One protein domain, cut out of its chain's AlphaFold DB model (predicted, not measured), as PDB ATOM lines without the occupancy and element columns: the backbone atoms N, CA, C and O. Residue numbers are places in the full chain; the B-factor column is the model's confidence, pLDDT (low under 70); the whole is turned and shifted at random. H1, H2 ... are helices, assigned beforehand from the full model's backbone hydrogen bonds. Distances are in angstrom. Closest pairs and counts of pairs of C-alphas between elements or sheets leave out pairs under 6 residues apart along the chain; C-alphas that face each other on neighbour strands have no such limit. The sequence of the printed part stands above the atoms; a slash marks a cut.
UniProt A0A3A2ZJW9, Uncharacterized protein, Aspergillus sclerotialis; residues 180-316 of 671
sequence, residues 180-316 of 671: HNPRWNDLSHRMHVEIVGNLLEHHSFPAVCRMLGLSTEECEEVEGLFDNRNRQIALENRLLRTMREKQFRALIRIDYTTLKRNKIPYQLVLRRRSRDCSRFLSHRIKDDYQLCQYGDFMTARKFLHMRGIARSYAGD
ATOM      1  N   HIS A 180     -67.809  16.012 113.887       73.12
ATOM      2  CA  HIS A 180     -69.037  16.745 114.176       73.12
ATOM      3  C   HIS A 180     -70.230  15.781 114.187       73.12
ATOM      4  O   HIS A 180     -70.635  15.234 113.157       73.12
ATOM      5  N   ASN A 181     -70.760  15.548 115.386       88.50
ATOM      6  CA  ASN A 181     -72.073  14.959 115.614       88.50
ATOM      7  C   ASN A 181     -73.113  16.031 115.263       88.50
ATOM      8  O   ASN A 181     -73.239  16.971 116.051       88.50
ATOM      9  N   PRO A 182     -73.811  15.938 114.116       93.31
ATOM     10  CA  PRO A 182     -74.697  17.006 113.687       93.31
ATOM     11  C   PRO A 182     -75.832  17.203 114.689       93.31
ATOM     12  O   PRO A 182     -76.437  16.237 115.168       93.31
ATOM     13  N   ARG A 183     -76.112  18.462 114.993       95.38
ATOM     14  CA  ARG A 183     -77.298  18.937 115.708       95.38
ATOM     15  C   ARG A 183     -78.415  19.230 114.708       95.38
ATOM     16  O   ARG A 183     -78.223  19.117 113.500       95.38
ATOM     17  N   TRP A 184     -79.592  19.609 115.207       96.06
ATOM     18  CA  TRP A 184     -80.686  20.056 114.342       96.06
ATOM     19  C   TRP A 184     -80.285  21.310 113.554       96.06
ATOM     20  O   TRP A 184     -80.406  21.337 112.333       96.06
ATOM     21  N   ASN A 185     -79.687  22.285 114.237       95.19
ATOM     22  CA  ASN A 185     -79.356  23.603 113.681       95.19
ATOM     23  C   ASN A 185     -78.093  23.580 112.791       95.19
ATOM     24  O   ASN A 185     -77.770  24.573 112.150       95.19
ATOM     25  N   ASP A 186     -77.414  22.427 112.704       93.88
ATOM     26  CA  ASP A 186     -76.336  22.164 111.739       93.88
ATOM     27  C   ASP A 186     -76.897  21.707 110.368       93.88
ATOM     28  O   ASP A 186     -76.144  21.503 109.413       93.88
ATOM     29  N   LEU A 187     -78.216  21.483 110.262       95.19
ATOM     30  CA  LEU A 187     -78.911  21.150 109.016       95.19
ATOM     31  C   LEU A 187     -79.449  22.421 108.352       95.19
ATOM     32  O   LEU A 187     -79.949  23.316 109.029       95.19
ATOM     33  N   SER A 188     -79.425  22.491 107.017       95.06
ATOM     34  CA  SER A 188     -80.039  23.631 106.328       95.06
ATOM     35  C   SER A 188     -81.566  23.586 106.450       95.06
ATOM     36  O   SER A 188     -82.174  22.514 106.417       95.06
ATOM     37  N   HIS A 189     -82.208  24.759 106.513       95.19
ATOM     38  CA  HIS A 189     -83.671  24.915 106.662       95.19
ATOM     39  C   HIS A 189     -84.485  24.100 105.639       95.19
ATOM     40  O   HIS A 189     -85.612  23.676 105.878       95.19
ATOM     41  N   ARG A 190     -83.878  23.845 104.478       94.12
ATOM     42  CA  ARG A 190     -84.405  23.024 103.382       94.12
ATOM     43  C   ARG A 190     -84.546  21.559 103.803       94.12
ATOM     44  O   ARG A 190     -85.580  20.946 103.552       94.12
ATOM     45  N   MET A 191     -83.550  21.031 104.516       96.12
ATOM     46  CA  MET A 191     -83.601  19.702 105.120       96.12
ATOM     47  C   MET A 191     -84.521  19.638 106.340       96.12
ATOM     48  O   MET A 191     -85.175  18.612 106.504       96.12
ATOM     49  N   HIS A 192     -84.641  20.696 107.155       96.25
ATOM     50  CA  HIS A 192     -85.612  20.728 108.264       96.25
ATOM     51  C   HIS A 192     -87.037  20.458 107.772       96.25
ATOM     52  O   HIS A 192     -87.680  19.501 108.208       96.25
ATOM     53  N   VAL A 193     -87.507  21.270 106.821       96.44
ATOM     54  CA  VAL A 193     -88.889  21.219 106.320       96.44
ATOM     55  C   VAL A 193     -89.162  19.929 105.539       96.44
ATOM     56  O   VAL A 193     -90.273  19.404 105.583       96.44
ATOM     57  N   GLU A 194     -88.156  19.372 104.861       96.62
ATOM     58  CA  GLU A 194     -88.290  18.095 104.154       96.62
ATOM     59  C   GLU A 194     -88.314  16.890 105.111       96.62
ATOM     60  O   GLU A 194     -89.163  16.011 104.968       96.62
ATOM     61  N   ILE A 195     -87.457  16.864 106.140       97.38
ATOM     62  CA  ILE A 195     -87.466  15.815 107.176       97.38
ATOM     63  C   ILE A 195     -88.792  15.814 107.936       97.38
ATOM     64  O   ILE A 195     -89.413  14.761 108.105       97.38
ATOM     65  N   VAL A 196     -89.236  16.988 108.393       97.50
ATOM     66  CA  VAL A 196     -90.490  17.112 109.142       97.50
ATOM     67  C   VAL A 196     -91.676  16.798 108.232       97.50
ATOM     68  O   VAL A 196     -92.563  16.065 108.654       97.50
ATOM     69  N   GLY A 197     -91.669  17.245 106.972       96.81
ATOM     70  CA  GLY A 197     -92.721  16.940 105.998       96.81
ATOM     71  C   GLY A 197     -92.898  15.436 105.767       96.81
ATOM     72  O   GLY A 197     -94.008  14.920 105.894       96.81
ATOM     73  N   ASN A 198     -91.800  14.713 105.530       97.31
ATOM     74  CA  ASN A 198     -91.831  13.262 105.328       97.31
ATOM     75  C   ASN A 198     -92.201  12.483 106.609       97.31
ATOM     76  O   ASN A 198     -92.826  11.428 106.531       97.31
ATOM     77  N   LEU A 199     -91.864  12.991 107.801       97.31
ATOM     78  CA  LEU A 199     -92.314  12.404 109.071       97.31
ATOM     79  C   LEU A 199     -93.801  12.696 109.360       97.31
ATOM     80  O   LEU A 199     -94.489  11.845 109.930       97.31
ATOM     81  N   LEU A 200     -94.318  13.852 108.931       97.31
ATOM     82  CA  LEU A 200     -95.726  14.245 109.071       97.31
ATOM     83  C   LEU A 200     -96.691  13.396 108.228       97.31
ATOM     84  O   LEU A 200     -97.867  13.298 108.577       97.31
ATOM     85  N   GLU A 201     -96.219  12.713 107.179       96.94
ATOM     86  CA  GLU A 201     -97.043  11.734 106.450       96.94
ATOM     87  C   GLU A 201     -97.453  10.527 107.316       96.94
ATOM     88  O   GLU A 201     -98.400   9.808 106.977       96.94
ATOM     89  N   HIS A 202     -96.730  10.251 108.409       97.44
ATOM     90  CA  HIS A 202     -96.895   9.040 109.227       97.44
ATOM     91  C   HIS A 202     -97.096   9.323 110.726       97.44
ATOM     92  O   HIS A 202     -97.568   8.448 111.462       97.44
ATOM     93  N   HIS A 203     -96.776  10.531 111.195       97.81
ATOM     94  CA  HIS A 203     -96.793  10.910 112.607       97.81
ATOM     95  C   HIS A 203     -97.403  12.309 112.804       97.81
ATOM     96  O   HIS A 203     -97.228  13.201 111.987       97.81
ATOM     97  N   SER A 204     -98.101  12.539 113.920       97.81
ATOM     98  CA  SER A 204     -98.586  13.883 114.282       97.81
ATOM     99  C   SER A 204     -97.426  14.807 114.667       97.81
ATOM    100  O   SER A 204     -96.512  14.335 115.343       97.81
ATOM    101  N   PHE A 205     -97.506  16.112 114.376       97.06
ATOM    102  CA  PHE A 205     -96.433  17.084 114.649       97.06
ATOM    103  C   PHE A 205     -95.804  16.973 116.059       97.06
ATOM    104  O   PHE A 205     -94.601  16.732 116.131       97.06
ATOM    105  N   PRO A 206     -96.556  16.923 117.184       97.50
ATOM    106  CA  PRO A 206     -95.941  16.785 118.512       97.50
ATOM    107  C   PRO A 206     -95.192  15.457 118.733       97.50
ATOM    108  O   PRO A 206     -94.359  15.357 119.631       97.50
ATOM    109  N   ALA A 207     -95.493  14.411 117.958       97.75
ATOM    110  CA  ALA A 207     -94.724  13.168 117.961       97.75
ATOM    111  C   ALA A 207     -93.437  13.302 117.133       97.75
ATOM    112  O   ALA A 207     -92.398  12.827 117.583       97.75
ATOM    113  N   VAL A 208     -93.484  14.003 115.993       97.62
ATOM    114  CA  VAL A 208     -92.302  14.326 115.174       97.62
ATOM    115  C   VAL A 208     -91.289  15.133 115.986       97.62
ATOM    116  O   VAL A 208     -90.132  14.725 116.074       97.62
ATOM    117  N   CYS A 209     -91.722  16.187 116.682       97.12
ATOM    118  CA  CYS A 209     -90.843  17.012 117.517       97.12
ATOM    119  C   CYS A 209     -90.172  16.200 118.639       97.12
ATOM    120  O   CYS A 209     -88.976  16.348 118.881       97.12
ATOM    121  N   ARG A 210     -90.899  15.262 119.270       97.44
ATOM    122  CA  ARG A 210     -90.331  14.338 120.274       97.44
ATOM    123  C   ARG A 210     -89.380  13.292 119.683       97.44
ATOM    124  O   ARG A 210     -88.443  12.901 120.368       97.44
ATOM    125  N   MET A 211     -89.608  12.829 118.452       96.94
ATOM    126  CA  MET A 211     -88.717  11.880 117.765       96.94
ATOM    127  C   MET A 211     -87.412  12.547 117.324       96.94
ATOM    128  O   MET A 211     -86.331  12.009 117.555       96.94
ATOM    129  N   LEU A 212     -87.508  13.733 116.717       96.81
ATOM    130  CA  LEU A 212     -86.358  14.552 116.337       96.81
ATOM    131  C   LEU A 212     -85.643  15.148 117.556       96.81
ATOM    132  O   LEU A 212     -84.459  15.462 117.463       96.81
ATOM    133  N   GLY A 213     -86.339  15.252 118.693       96.62
ATOM    134  CA  GLY A 213     -85.834  15.770 119.960       96.62
ATOM    135  C   GLY A 213     -85.549  17.268 119.901       96.62
ATOM    136  O   GLY A 213     -84.435  17.652 120.258       96.62
ATOM    137  N   LEU A 214     -86.525  18.034 119.401       97.00
ATOM    138  CA  LEU A 214     -86.481  19.491 119.229       97.00
ATOM    139  C   LEU A 214     -86.858  20.240 120.518       97.00
ATOM    140  O   LEU A 214     -87.643  19.725 121.325       97.00
ATOM    141  N   SER A 215     -86.354  21.465 120.681       97.50
ATOM    142  CA  SER A 215     -86.886  22.445 121.642       97.50
ATOM    143  C   SER A 215     -88.238  23.016 121.176       97.50
ATOM    144  O   SER A 215     -88.670  22.775 120.049       97.50
ATOM    145  N   THR A 216     -88.935  23.773 122.030       96.69
ATOM    146  CA  THR A 216     -90.152  24.507 121.626       96.69
ATOM    147  C   THR A 216     -89.842  25.605 120.608       96.69
ATOM    148  O   THR A 216     -90.557  25.730 119.622       96.69
ATOM    149  N   GLU A 217     -88.729  26.315 120.791       97.31
ATOM    150  CA  GLU A 217     -88.230  27.353 119.878       97.31
ATOM    151  C   GLU A 217     -87.933  26.764 118.485       97.31
ATOM    152  O   GLU A 217     -88.384  27.290 117.471       97.31
ATOM    153  N   GLU A 218     -87.271  25.600 118.430       96.81
ATOM    154  CA  GLU A 218     -87.005  24.852 117.190       96.81
ATOM    155  C   GLU A 218     -88.297  24.320 116.530       96.81
ATOM    156  O   GLU A 218     -88.312  24.054 115.328       96.81
ATOM    157  N   CYS A 219     -89.399  24.160 117.278       96.56
ATOM    158  CA  CYS A 219     -90.706  23.819 116.701       96.56
ATOM    159  C   CYS A 219     -91.378  25.036 116.054       96.56
ATOM    160  O   CYS A 219     -91.903  24.914 114.948       96.56
ATOM    161  N   GLU A 220     -91.346  26.190 116.721       96.50
ATOM    162  CA  GLU A 220     -91.897  27.455 116.217       96.50
ATOM    163  C   GLU A 220     -91.127  27.938 114.975       96.50
ATOM    164  O   GLU A 220     -91.739  28.334 113.979       96.50
ATOM    165  N   GLU A 221     -89.796  27.797 114.967       96.56
ATOM    166  CA  GLU A 221     -88.968  28.020 113.775       96.56
ATOM    167  C   GLU A 221     -89.395  27.105 112.617       96.56
ATOM    168  O   GLU A 221     -89.611  27.576 111.499       96.56
ATOM    169  N   VAL A 222     -89.578  25.805 112.872       96.25
ATOM    170  CA  VAL A 222     -90.021  24.841 111.851       96.25
ATOM    171  C   VAL A 222     -91.397  25.200 111.281       96.25
ATOM    172  O   VAL A 222     -91.563  25.127 110.061       96.25
ATOM    173  N   GLU A 223     -92.364  25.623 112.099       96.19
ATOM    174  CA  GLU A 223     -93.667  26.105 111.608       96.19
ATOM    175  C   GLU A 223     -93.508  27.360 110.727       96.19
ATOM    176  O   GLU A 223     -94.038  27.400 109.612       96.19
ATOM    177  N   GLY A 224     -92.677  28.325 111.138       96.25
ATOM    178  CA  GLY A 224     -92.328  29.493 110.318       96.25
ATOM    179  C   GLY A 224     -91.643  29.135 108.989       96.25
ATOM    180  O   GLY A 224     -91.913  29.752 107.954       96.25
ATOM    181  N   LEU A 225     -90.799  28.100 108.968       95.19
ATOM    182  CA  LEU A 225     -90.179  27.579 107.745       95.19
ATOM    183  C   LEU A 225     -91.189  26.871 106.821       95.19
ATOM    184  O   LEU A 225     -91.073  26.997 105.598       95.19
ATOM    185  N   PHE A 226     -92.206  26.184 107.356       94.69
ATOM    186  CA  PHE A 226     -93.321  25.676 106.544       94.69
ATOM    187  C   PHE A 226     -94.116  26.813 105.905       94.69
ATOM    188  O   PHE A 226     -94.394  26.754 104.704       94.69
ATOM    189  N   ASP A 227     -94.433  27.863 106.657       95.12
ATOM    190  CA  ASP A 227     -95.149  29.018 106.117       95.12
ATOM    191  C   ASP A 227     -94.339  29.764 105.056       95.12
ATOM    192  O   ASP A 227     -94.884  30.137 104.015       95.12
ATOM    193  N   ASN A 228     -93.025  29.890 105.226       94.50
ATOM    194  CA  ASN A 228     -92.154  30.446 104.192       94.50
ATOM    195  C   ASN A 228     -92.068  29.543 102.940       94.50
ATOM    196  O   ASN A 228     -92.144  30.063 101.822       94.50
ATOM    197  N   ARG A 229     -92.043  28.205 103.079       94.56
ATOM    198  CA  ARG A 229     -92.174  27.264 101.938       94.56
ATOM    199  C   ARG A 229     -93.532  27.413 101.240       94.56
ATOM    200  O   ARG A 229     -93.587  27.455 100.010       94.56
ATOM    201  N   ASN A 230     -94.619  27.566 101.994       94.38
ATOM    202  CA  ASN A 230     -95.966  27.787 101.458       94.38
ATOM    203  C   ASN A 230     -96.074  29.129 100.707       94.38
ATOM    204  O   ASN A 230     -96.624  29.175  99.603       94.38
ATOM    205  N   ARG A 231     -95.492  30.206 101.253       93.31
ATOM    206  CA  ARG A 231     -95.395  31.532 100.613       93.31
ATOM    207  C   ARG A 231     -94.581  31.471  99.314       93.31
ATOM    208  O   ARG A 231     -95.059  31.967  98.292       93.31
ATOM    209  N   GLN A 232     -93.424  30.794  99.302       92.94
ATOM    210  CA  GLN A 232     -92.645  30.548  98.075       92.94
ATOM    211  C   GLN A 232     -93.499  29.824  97.021       92.94
ATOM    212  O   GLN A 232     -93.620  30.302  95.892       92.94
ATOM    213  N   ILE A 233     -94.154  28.718  97.390       92.81
ATOM    214  CA  ILE A 233     -95.007  27.934  96.481       92.81
ATOM    215  C   ILE A 233     -96.175  28.777  95.936       92.81
ATOM    216  O   ILE A 233     -96.535  28.647  94.760       92.81
ATOM    217  N   ALA A 234     -96.759  29.673  96.736       93.94
ATOM    218  CA  ALA A 234     -97.802  30.592  96.280       93.94
ATOM    219  C   ALA A 234     -97.273  31.616  95.254       93.94
ATOM    220  O   ALA A 234     -97.897  31.811  94.203       93.94
ATOM    221  N   LEU A 235     -96.106  32.218  95.512       90.12
ATOM    222  CA  LEU A 235     -95.436  33.160  94.605       90.12
ATOM    223  C   LEU A 235     -95.013  32.489  93.290       90.12
ATOM    224  O   LEU A 235     -95.307  33.013  92.212       90.12
ATOM    225  N   GLU A 236     -94.417  31.298  93.353       91.19
ATOM    226  CA  GLU A 236     -94.118  30.471  92.180       91.19
ATOM    227  C   GLU A 236     -95.373  30.208  91.350       91.19
ATOM    228  O   GLU A 236     -95.378  30.430  90.140       91.19
ATOM    229  N   ASN A 237     -96.475  29.793  91.982       93.50
ATOM    230  CA  ASN A 237     -97.721  29.536  91.269       93.50
ATOM    231  C   ASN A 237     -98.326  30.809  90.648       93.50
ATOM    232  O   ASN A 237     -98.831  30.737  89.523       93.50
ATOM    233  N   ARG A 238     -98.242  31.979  91.303       93.88
ATOM    234  CA  ARG A 238     -98.634  33.287  90.727       93.88
ATOM    235  C   ARG A 238     -97.794  33.608  89.485       93.88
ATOM    236  O   ARG A 238     -98.346  33.915  88.426       93.88
ATOM    237  N   LEU A 239     -96.474  33.454  89.565       89.75
ATOM    238  CA  LEU A 239     -95.555  33.738  88.458       89.75
ATOM    239  C   LEU A 239     -95.696  32.736  87.299       89.75
ATOM    240  O   LEU A 239     -95.808  33.146  86.143       89.75
ATOM    241  N   LEU A 240     -95.819  31.437  87.578       90.69
ATOM    242  CA  LEU A 240     -96.068  30.408  86.564       90.69
ATOM    243  C   LEU A 240     -97.421  30.601  85.857       90.69
ATOM    244  O   LEU A 240     -97.510  30.346  84.653       90.69
ATOM    245  N   ARG A 241     -98.463  31.083  86.552       93.88
ATOM    246  CA  ARG A 241     -99.745  31.471  85.928       93.88
ATOM    247  C   ARG A 241     -99.559  32.639  84.954       93.88
ATOM    248  O   ARG A 241     -99.922  32.493  83.789       93.88
ATOM    249  N   THR A 242     -98.932  33.744  85.374       91.19
ATOM    250  CA  THR A 242     -98.709  34.899  84.472       91.19
ATOM    251  C   THR A 242     -97.798  34.556  83.290       91.19
ATOM    252  O   THR A 242     -98.016  35.050  82.185       91.19
ATOM    253  N   MET A 243     -96.822  33.657  83.459       92.75
ATOM    254  CA  MET A 243     -95.986  33.163  82.361       92.75
ATOM    255  C   MET A 243     -96.780  32.329  81.347       92.75
ATOM    256  O   MET A 243     -96.668  32.587  80.147       92.75
ATOM    257  N   ARG A 244     -97.631  31.397  81.802       92.44
ATOM    258  CA  ARG A 244     -98.546  30.637  80.925       92.44
ATOM    259  C   ARG A 244     -99.503  31.569  80.183       92.44
ATOM    260  O   ARG A 244     -99.727  31.384  78.988       92.44
ATOM    261  N   GLU A 245    -100.011  32.603  80.847       94.25
ATOM    262  CA  GLU A 245    -100.878  33.595  80.212       94.25
ATOM    263  C   GLU A 245    -100.127  34.442  79.171       94.25
ATOM    264  O   GLU A 245    -100.597  34.582  78.042       94.25
ATOM    265  N   LYS A 246     -98.927  34.950  79.489       89.06
ATOM    266  CA  LYS A 246     -98.068  35.677  78.535       89.06
ATOM    267  C   LYS A 246     -97.709  34.799  77.327       89.06
ATOM    268  O   LYS A 246     -97.728  35.287  76.197       89.06
ATOM    269  N   GLN A 247     -97.457  33.504  77.531       89.19
ATOM    270  CA  GLN A 247     -97.268  32.521  76.459       89.19
ATOM    271  C   GLN A 247     -98.536  32.317  75.609       89.19
ATOM    272  O   GLN A 247     -98.451  32.319  74.382       89.19
ATOM    273  N   PHE A 248     -99.711  32.191  76.228       91.75
ATOM    274  CA  PHE A 248    -100.993  32.021  75.534       91.75
ATOM    275  C   PHE A 248    -101.395  33.269  74.732       91.75
ATOM    276  O   PHE A 248    -101.710  33.164  73.546       91.75
ATOM    277  N   ARG A 249    -101.281  34.466  75.326       89.81
ATOM    278  CA  ARG A 249    -101.463  35.757  74.640       89.81
ATOM    279  C   ARG A 249    -100.502  35.895  73.455       89.81
ATOM    280  O   ARG A 249    -100.919  36.336  72.387       89.81
ATOM    281  N   ALA A 250     -99.242  35.477  73.603       86.38
ATOM    282  CA  ALA A 250     -98.275  35.469  72.505       86.38
ATOM    283  C   ALA A 250     -98.653  34.474  71.390       86.38
ATOM    284  O   ALA A 250     -98.543  34.823  70.220       86.38
ATOM    285  N   LEU A 251     -99.147  33.276  71.723       87.38
ATOM    286  CA  LEU A 251     -99.635  32.303  70.735       87.38
ATOM    287  C   LEU A 251    -100.856  32.815  69.958       87.38
ATOM    288  O   LEU A 251    -100.920  32.600  68.752       87.38
ATOM    289  N   ILE A 252    -101.785  33.525  70.609       87.75
ATOM    290  CA  ILE A 252    -102.928  34.167  69.934       87.75
ATOM    291  C   ILE A 252    -102.464  35.328  69.037       87.75
ATOM    292  O   ILE A 252    -102.966  35.469  67.926       87.75
ATOM    293  N   ARG A 253    -101.482  36.132  69.478       84.81
ATOM    294  CA  ARG A 253    -100.878  37.212  68.667       84.81
ATOM    295  C   ARG A 253    -100.112  36.690  67.430       84.81
ATOM    296  O   ARG A 253     -99.837  37.482  66.531       84.81
ATOM    297  N   ILE A 254     -99.774  35.396  67.341       83.12
ATOM    298  CA  ILE A 254     -99.167  34.777  66.143       83.12
ATOM    299  C   ILE A 254    -100.276  34.470  65.124       83.12
ATOM    300  O   ILE A 254    -100.702  33.334  64.917       83.12
ATOM    301  N   ASP A 255    -100.762  35.532  64.486       66.19
ATOM    302  CA  ASP A 255    -101.845  35.456  63.515       66.19
ATOM    303  C   ASP A 255    -101.358  34.820  62.193       66.19
ATOM    304  O   ASP A 255    -100.448  35.312  61.513       66.19
ATOM    305  N   TYR A 256    -101.961  33.688  61.813       59.72
ATOM    306  CA  TYR A 256    -101.535  32.852  60.676       59.72
ATOM    307  C   TYR A 256    -101.674  33.547  59.307       59.72
ATOM    308  O   TYR A 256    -101.197  33.032  58.288       59.72
ATOM    309  N   THR A 257    -102.332  34.705  59.272       61.34
ATOM    310  CA  THR A 257    -102.576  35.530  58.085       61.34
ATOM    311  C   THR A 257    -101.298  36.174  57.535       61.34
ATOM    312  O   THR A 257    -101.064  36.131  56.323       61.34
ATOM    313  N   THR A 258    -100.433  36.709  58.403       52.00
ATOM    314  CA  THR A 258     -99.185  37.404  58.025       52.00
ATOM    315  C   THR A 258     -97.962  36.480  58.017       52.00
ATOM    316  O   THR A 258     -97.050  36.657  57.203       52.00
ATOM    317  N   LEU A 259     -97.971  35.429  58.847       52.62
ATOM    318  CA  LEU A 259     -96.838  34.525  59.102       52.62
ATOM    319  C   LEU A 259     -96.391  33.656  57.900       52.62
ATOM    320  O   LEU A 259     -95.491  32.824  58.020       52.62
ATOM    321  N   LYS A 260     -96.990  33.829  56.715       57.75
ATOM    322  CA  LYS A 260     -96.581  33.131  55.482       57.75
ATOM    323  C   LYS A 260     -95.215  33.566  54.941       57.75
ATOM    324  O   LYS A 260     -94.647  32.817  54.151       57.75
ATOM    325  N   ARG A 261     -94.707  34.743  55.331       61.47
ATOM    326  CA  ARG A 261     -93.381  35.244  54.918       61.47
ATOM    327  C   ARG A 261     -92.317  34.993  55.988       61.47
ATOM    328  O   ARG A 261     -91.395  34.225  55.741       61.47
ATOM    329  N   ASN A 262     -92.502  35.532  57.194       59.31
ATOM    330  CA  ASN A 262     -91.515  35.428  58.274       59.31
ATOM    331  C   ASN A 262     -92.001  34.453  59.355       59.31
ATOM    332  O   ASN A 262     -92.655  34.845  60.320       59.31
ATOM    333  N   LYS A 263     -91.689  33.162  59.190       65.94
ATOM    334  CA  LYS A 263     -91.998  32.121  60.183       65.94
ATOM    335  C   LYS A 263     -91.016  32.155  61.355       65.94
ATOM    336  O   LYS A 263     -90.145  31.294  61.446       65.94
ATOM    337  N   ILE A 264     -91.198  33.088  62.287       71.38
ATOM    338  CA  ILE A 264     -90.639  32.926  63.636       71.38
ATOM    339  C   ILE A 264     -91.293  31.667  64.234       71.38
ATOM    340  O   ILE A 264     -92.522  31.630  64.349       71.38
ATOM    341  N   PRO A 265     -90.541  30.611  64.600       80.69
ATOM    342  CA  PRO A 265     -91.138  29.444  65.229       80.69
ATOM    343  C   PRO A 265     -91.735  29.850  66.576       80.69
ATOM    344  O   PRO A 265     -91.032  30.395  67.427       80.69
ATOM    345  N   TYR A 266     -93.010  29.528  66.810       81.19
ATOM    346  CA  TYR A 266     -93.687  29.757  68.095       81.19
ATOM    347  C   TYR A 266     -92.881  29.196  69.284       81.19
ATOM    348  O   TYR A 266     -92.854  29.783  70.362       81.19
ATOM    349  N   GLN A 267     -92.135  28.109  69.053       86.94
ATOM    350  CA  GLN A 267     -91.184  27.519  69.993       86.94
ATOM    351  C   GLN A 267     -90.126  28.514  70.505       86.94
ATOM    352  O   GLN A 267     -89.791  28.458  71.684       86.94
ATOM    353  N   LEU A 268     -89.619  29.439  69.677       86.06
ATOM    354  CA  LEU A 268     -88.659  30.463  70.113       86.06
ATOM    355  C   LEU A 268     -89.321  31.504  71.021       86.06
ATOM    356  O   LEU A 268     -88.750  31.860  72.048       86.06
ATOM    357  N   VAL A 269     -90.539  31.942  70.688       82.81
ATOM    358  CA  VAL A 269     -91.308  32.914  71.488       82.81
ATOM    359  C   VAL A 269     -91.638  32.335  72.868       82.81
ATOM    360  O   VAL A 269     -91.387  32.979  73.889       82.81
ATOM    361  N   LEU A 270     -92.111  31.085  72.907       88.12
ATOM    362  CA  LEU A 270     -92.358  30.343  74.146       88.12
ATOM    363  C   LEU A 270     -91.066  30.134  74.951       88.12
ATOM    364  O   LEU A 270     -91.048  30.399  76.152       88.12
ATOM    365  N   ARG A 271     -89.970  29.715  74.299       90.06
ATOM    366  CA  ARG A 271     -88.666  29.477  74.943       90.06
ATOM    367  C   ARG A 271     -88.044  30.756  75.504       90.06
ATOM    368  O   ARG A 271     -87.418  30.680  76.558       90.06
ATOM    369  N   ARG A 272     -88.225  31.907  74.844       90.25
ATOM    370  CA  ARG A 272     -87.812  33.223  75.354       90.25
ATOM    371  C   ARG A 272     -88.589  33.562  76.625       90.25
ATOM    372  O   ARG A 272     -87.995  33.529  77.696       90.25
ATOM    373  N   ARG A 273     -89.921  33.703  76.550       85.94
ATOM    374  CA  ARG A 273     -90.747  34.037  77.731       85.94
ATOM    375  C   ARG A 273     -90.627  33.014  78.874       85.94
ATOM    376  O   ARG A 273     -90.728  33.397  80.034       85.94
ATOM    377  N   SER A 274     -90.355  31.739  78.575       87.75
ATOM    378  CA  SER A 274     -90.026  30.727  79.592       87.75
ATOM    379  C   SER A 274     -88.681  30.997  80.275       87.75
ATOM    380  O   SER A 274     -88.627  30.963  81.498       87.75
ATOM    381  N   ARG A 275     -87.608  31.273  79.519       90.94
ATOM    382  CA  ARG A 275     -86.280  31.608  80.073       90.94
ATOM    383  C   ARG A 275     -86.310  32.891  80.896       90.94
ATOM    384  O   ARG A 275     -85.689  32.938  81.953       90.94
ATOM    385  N   ASP A 276     -87.034  33.898  80.418       88.50
ATOM    386  CA  ASP A 276     -87.182  35.185  81.097       88.50
ATOM    387  C   ASP A 276     -87.892  34.990  82.450       88.50
ATOM    388  O   ASP A 276     -87.419  35.473  83.476       88.50
ATOM    389  N   CYS A 277     -88.959  34.180  82.485       87.56
ATOM    390  CA  CYS A 277     -89.639  33.801  83.726       87.56
ATOM    391  C   CYS A 277     -88.765  32.955  84.663       87.56
ATOM    392  O   CYS A 277     -88.783  33.199  85.865       87.56
ATOM    393  N   SER A 278     -88.007  31.976  84.157       86.38
ATOM    394  CA  SER A 278     -87.105  31.170  84.995       86.38
ATOM    395  C   SER A 278     -86.024  32.030  85.650       86.38
ATOM    396  O   SER A 278     -85.783  31.886  86.841       86.38
ATOM    397  N   ARG A 279     -85.429  32.978  84.911       88.44
ATOM    398  CA  ARG A 279     -84.490  33.961  85.479       88.44
ATOM    399  C   ARG A 279     -85.155  34.829  86.543       88.44
ATOM    400  O   ARG A 279     -84.586  35.018  87.606       88.44
ATOM    401  N   PHE A 280     -86.360  35.333  86.270       86.69
ATOM    402  CA  PHE A 280     -87.099  36.154  87.227       86.69
ATOM    403  C   PHE A 280     -87.421  35.387  88.520       86.69
ATOM    404  O   PHE A 280     -87.234  35.930  89.603       86.69
ATOM    405  N   LEU A 281     -87.826  34.116  88.415       86.12
ATOM    406  CA  LEU A 281     -88.022  33.217  89.557       86.12
ATOM    407  C   LEU A 281     -86.729  33.066  90.372       86.12
ATOM    408  O   LEU A 281     -86.733  33.388  91.555       86.12
ATOM    409  N   SER A 282     -85.614  32.691  89.736       86.56
ATOM    410  CA  SER A 282     -84.311  32.529  90.405       86.56
ATOM    411  C   SER A 282     -83.712  33.821  90.983       86.56
ATOM    412  O   SER A 282     -82.777  33.741  91.769       86.56
ATOM    413  N   HIS A 283     -84.211  35.003  90.604       87.31
ATOM    414  CA  HIS A 283     -83.819  36.284  91.209       87.31
ATOM    415  C   HIS A 283     -84.791  36.778  92.296       87.31
ATOM    416  O   HIS A 283     -84.383  37.563  93.147       87.31
ATOM    417  N   ARG A 284     -86.064  36.352  92.283       83.12
ATOM    418  CA  ARG A 284     -87.064  36.677  93.325       83.12
ATOM    419  C   ARG A 284     -87.024  35.714  94.512       83.12
ATOM    420  O   ARG A 284     -87.358  36.119  95.619       83.12
ATOM    421  N   ILE A 285     -86.680  34.451  94.275       85.06
ATOM    422  CA  ILE A 285     -86.652  33.394  95.289       85.06
ATOM    423  C   ILE A 285     -85.251  33.370  95.903       85.06
ATOM    424  O   ILE A 285     -84.318  32.827  95.317       85.06
ATOM    425  N   LYS A 286     -85.108  34.015  97.064       79.12
ATOM    426  CA  LYS A 286     -83.853  34.079  97.830       79.12
ATOM    427  C   LYS A 286     -83.491  32.714  98.424       79.12
ATOM    428  O   LYS A 286     -82.364  32.246  98.285       79.12
ATOM    429  N   ASP A 287     -84.477  32.079  99.044       79.56
ATOM    430  CA  ASP A 287     -84.359  30.789  99.707       79.56
ATOM    431  C   ASP A 287     -85.104  29.745  98.877       79.56
ATOM    432  O   ASP A 287     -86.314  29.831  98.712       79.56
ATOM    433  N   ASP A 288     -84.373  28.788  98.304       82.81
ATOM    434  CA  ASP A 288     -84.946  27.763  97.429       82.81
ATOM    435  C   ASP A 288     -85.094  26.432  98.176       82.81
ATOM    436  O   ASP A 288     -84.188  25.594  98.158       82.81
ATOM    437  N   TYR A 289     -86.246  26.213  98.817       88.75
ATOM    438  CA  TYR A 289     -86.542  24.954  99.520       88.75
ATOM    439  C   TYR A 289     -86.614  23.712  98.596       88.75
ATOM    440  O   TYR A 289     -86.844  22.612  99.097       88.75
ATOM    441  N   GLN A 290     -86.432  23.844  97.273       84.31
ATOM    442  CA  GLN A 290     -86.440  22.732  96.308       84.31
ATOM    443  C   GLN A 290     -85.032  22.241  95.924       84.31
ATOM    444  O   GLN A 290     -84.910  21.195  95.284       84.31
ATOM    445  N   LEU A 291     -83.965  22.954  96.309       87.62
ATOM    446  CA  LEU A 291     -82.574  22.586  96.017       87.62
ATOM    447  C   LEU A 291     -81.762  22.404  97.304       87.62
ATOM    448  O   LEU A 291     -81.599  23.348  98.073       87.62
ATOM    449  N   CYS A 292     -81.180  21.223  97.505       90.00
ATOM    450  CA  CYS A 292     -80.304  20.914  98.635       90.00
ATOM    451  C   CYS A 292     -78.872  20.619  98.159       90.00
ATOM    452  O   CYS A 292     -78.677  20.068  97.071       90.00
ATOM    453  N   GLN A 293     -77.867  20.978  98.963       91.50
ATOM    454  CA  GLN A 293     -76.488  20.565  98.705       91.50
ATOM    455  C   GLN A 293     -76.272  19.112  99.149       91.50
ATOM    456  O   GLN A 293     -76.864  18.634 100.115       91.50
ATOM    457  N   TYR A 294     -75.363  18.404  98.474       90.56
ATOM    458  CA  TYR A 294     -75.046  17.018  98.832       90.56
ATOM    459  C   TYR A 294     -74.458  16.890 100.253       90.56
ATOM    460  O   TYR A 294     -74.699  15.887 100.922       90.56
ATOM    461  N   GLY A 295     -73.746  17.924 100.726       92.25
ATOM    462  CA  GLY A 295     -73.272  18.033 102.109       92.25
ATOM    463  C   GLY A 295     -74.427  17.983 103.109       92.25
ATOM    464  O   GLY A 295     -74.531  17.006 103.849       92.25
ATOM    465  N   ASP A 296     -75.337  18.965 103.080       93.31
ATOM    466  CA  ASP A 296     -76.493  19.047 103.988       93.31
ATOM    467  C   ASP A 296     -77.296  17.738 104.016       93.31
ATOM    468  O   ASP A 296     -77.690  17.270 105.083       93.31
ATOM    469  N   PHE A 297     -77.511  17.115 102.853       94.62
ATOM    470  CA  PHE A 297     -78.249  15.857 102.735       94.62
ATOM    471  C   PHE A 297     -77.549  14.684 103.441       94.62
ATOM    472  O   PHE A 297     -78.196  13.870 104.110       94.62
ATOM    473  N   MET A 298     -76.221  14.597 103.342       93.94
ATOM    474  CA  MET A 298     -75.435  13.589 104.058       93.94
ATOM    475  C   MET A 298     -75.377  13.884 105.564       93.94
ATOM    476  O   MET A 298     -75.511  12.955 106.368       93.94
ATOM    477  N   THR A 299     -75.285  15.156 105.959       94.62
ATOM    478  CA  THR A 299     -75.384  15.608 107.358       94.62
ATOM    479  C   THR A 299     -76.747  15.249 107.960       94.62
ATOM    480  O   THR A 299     -76.812  14.649 109.033       94.62
ATOM    481  N   ALA A 300     -77.839  15.480 107.228       96.19
ATOM    482  CA  ALA A 300     -79.196  15.084 107.598       96.19
ATOM    483  C   ALA A 300     -79.349  13.563 107.746       96.19
ATOM    484  O   ALA A 300     -79.907  13.079 108.734       96.19
ATOM    485  N   ARG A 301     -78.804  12.774 106.809       95.69
ATOM    486  CA  ARG A 301     -78.802  11.304 106.917       95.69
ATOM    487  C   ARG A 301     -77.979  10.800 108.109       95.69
ATOM    488  O   ARG A 301     -78.372   9.798 108.712       95.69
ATOM    489  N   LYS A 302     -76.894  11.489 108.486       95.62
ATOM    490  CA  LYS A 302     -76.110  11.220 109.707       95.62
ATOM    491  C   LYS A 302     -76.911  11.563 110.971       95.62
ATOM    492  O   LYS A 302     -76.998  10.720 111.860       95.62
ATOM    493  N   PHE A 303     -77.568  12.726 111.014       96.81
ATOM    494  CA  PHE A 303     -78.442  13.158 112.116       96.81
ATOM    495  C   PHE A 303     -79.588  12.169 112.380       96.81
ATOM    496  O   PHE A 303     -79.727  11.666 113.497       96.81
ATOM    497  N   LEU A 304     -80.365  11.817 111.348       96.94
ATOM    498  CA  LEU A 304     -81.477  10.865 111.479       96.94
ATOM    499  C   LEU A 304     -80.996   9.505 111.994       96.94
ATOM    500  O   LEU A 304     -81.590   8.949 112.915       96.94
ATOM    501  N   HIS A 305     -79.880   9.007 111.455       96.06
ATOM    502  CA  HIS A 305     -79.279   7.753 111.897       96.06
ATOM    503  C   HIS A 305     -78.872   7.786 113.377       96.06
ATOM    504  O   HIS A 305     -79.139   6.826 114.097       96.06
ATOM    505  N   MET A 306     -78.288   8.890 113.853       95.44
ATOM    506  CA  MET A 306     -77.942   9.067 115.270       95.44
ATOM    507  C   MET A 306     -79.169   9.133 116.189       95.44
ATOM    508  O   MET A 306     -79.102   8.665 117.323       95.44
ATOM    509  N   ARG A 307     -80.303   9.660 115.707       95.81
ATOM    510  CA  ARG A 307     -81.597   9.629 116.415       95.81
ATOM    511  C   ARG A 307     -82.318   8.271 116.320       95.81
ATOM    512  O   ARG A 307     -83.401   8.128 116.878       95.81
ATOM    513  N   GLY A 308     -81.761   7.278 115.617       96.25
ATOM    514  CA  GLY A 308     -82.412   5.982 115.371       96.25
ATOM    515  C   GLY A 308     -83.572   6.040 114.364       96.25
ATOM    516  O   GLY A 308     -84.352   5.095 114.262       96.25
ATOM    517  N   ILE A 309     -83.694   7.140 113.619       97.31
ATOM    518  CA  ILE A 309     -84.733   7.374 112.613       97.31
ATOM    519  C   ILE A 309     -84.236   6.874 111.247       97.31
ATOM    520  O   ILE A 309     -83.052   6.969 110.912       97.31
ATOM    521  N   ALA A 310     -85.140   6.330 110.428       96.69
ATOM    522  CA  ALA A 310     -84.785   5.815 109.110       96.69
ATOM    523  C   ALA A 310     -84.209   6.922 108.203       96.69
ATOM    524  O   ALA A 310     -84.823   7.971 108.009       96.69
ATOM    525  N   ARG A 311     -83.047   6.660 107.585       95.88
ATOM    526  CA  ARG A 311     -82.333   7.611 106.702       95.88
ATOM    527  C   ARG A 311     -83.133   8.018 105.448       95.88
ATOM    528  O   ARG A 311     -82.735   8.948 104.750       95.88
ATOM    529  N   SER A 312     -84.237   7.325 105.162       94.94
ATOM    530  CA  SER A 312     -85.205   7.631 104.103       94.94
ATOM    531  C   SER A 312     -86.060   8.869 104.389       94.94
ATOM    532  O   SER A 312     -86.502   9.505 103.444       94.94
ATOM    533  N   TYR A 313     -86.258   9.266 105.655       96.81
ATOM    534  CA  TYR A 313     -87.031  10.476 105.983       96.81
ATOM    535  C   TYR A 313     -86.332  11.781 105.571       96.81
ATOM    536  O   TYR A 313     -86.981  12.814 105.483       96.81
ATOM    537  N   ALA A 314     -85.038  11.738 105.236       95.94
ATOM    538  CA  ALA A 314     -84.363  12.840 104.548       95.94
ATOM    539  C   ALA A 314     -84.819  13.011 103.082       95.94
ATOM    540  O   ALA A 314     -84.360  13.934 102.423       95.94
ATOM    541  N   GLY A 315     -85.675  12.133 102.553       92.69
ATOM    542  CA  GLY A 315     -86.114  12.137 101.160       92.69
ATOM    543  C   GLY A 315     -85.109  11.497 100.194       92.69
ATOM    544  O   GLY A 315     -83.944  11.238 100.522       92.69
ATOM    545  N   ASP A 316     -85.571  11.250  98.969       89.75
ATOM    546  CA  ASP A 316     -84.763  10.715  97.869       89.75
ATOM    547  C   ASP A 316     -84.262  11.843  96.957       89.75
ATOM    548  O   ASP A 316     -84.721  12.027  95.824       89.75
TER     549      ASP A 316
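Overview. This is residues 180 to 316 of the 671 residues of an uncharacterized protein of Aspergillus sclerotialis (UniProt A0A3A2ZJW9). A long helical hairpin makes the length of this domain, with a small head of four short helices at one end. H3 is the long shaft, H4 folds back beside its far part, and H1, H2, H5 and H6 cluster by the first part of H3, with H1 in their midst; residues 255 to 262, at the tip of the hairpin, stick out free. The printed part has 137 residues, with six named helices in the order H1 to H6 and no named strand, an all-helix class. It is only just extended, close to loose, with a radius of gyration of the C-alphas of 21.5 A, and spans 68 by 25 by 25 A.

Arrangement. Start with the hub, H1, residues 189 to 200. With its residues 196 to 200 alone it only just touches H2, residues 205 to 212, with 3 pairs of C-alphas within 8 A; the closest are those of Leu 199 and Val 208, 6.4 A apart, at a steep tilt of 64 degrees, opposite ways. Look next at H3, residues 216 to 253: its residues 222 to 226 alone touch H1, about perpendicular at 81 degrees, closest at the C-alphas of Val 193 and Phe 226, 6.3 A apart. Further along, residues 236 to 251 of H3 alone touch H4, residues 266 to 284. These two form a helical hairpin at a shallow tilt of 24 degrees, opposite ways, and their closest C-alphas are those of Gln 247 and Leu 270, 5.8 A apart. H1 and H4 are apart. H5, residues 294 to 306, only just touches H1, with 3 pairs of C-alphas within 8 A, closest at Met 191 and Ala 300, 6.8 A apart. H6, residues 311 to 314, touches H1, where the closest C-alphas, of Ile 195 and Ala 314, are 5.0 A apart, and H5, where those of Arg 301 and Arg 311 are 5.1 A apart. In H1, H2, H3, H4 and H5 every O i to N i+4 pair is within hydrogen-bond range; H6 is too short for such a pair, and its one O i to N i+3 pair is not within range.

Along the chain. Find C-alpha 189 at (-83.671, 24.915, 106.662), where H1 begins; it runs 16.3 A to residue 200, and H2 follows from 205 to 212. H3 starts at C-alpha 216, (-90.152, 24.507, 121.626), and runs 55.5 A to residue 253. H4 returns over 27.0 A from 266 to 284, H5 covers 18.5 A from 294 to 306, and H6, from 311, ends at C-alpha 314, (-84.363, 12.840, 104.548).

Size, cuts and confidence. The two C-alphas farthest apart, of Arg 210 and Arg 261, are 68.7 A apart. The printed part has no cut. The link from H3 to H4, residues 254 to 265, is long. Confidence is low, with pLDDT under 70, at residues 255 to 263; the mean of the printed part is 90.1.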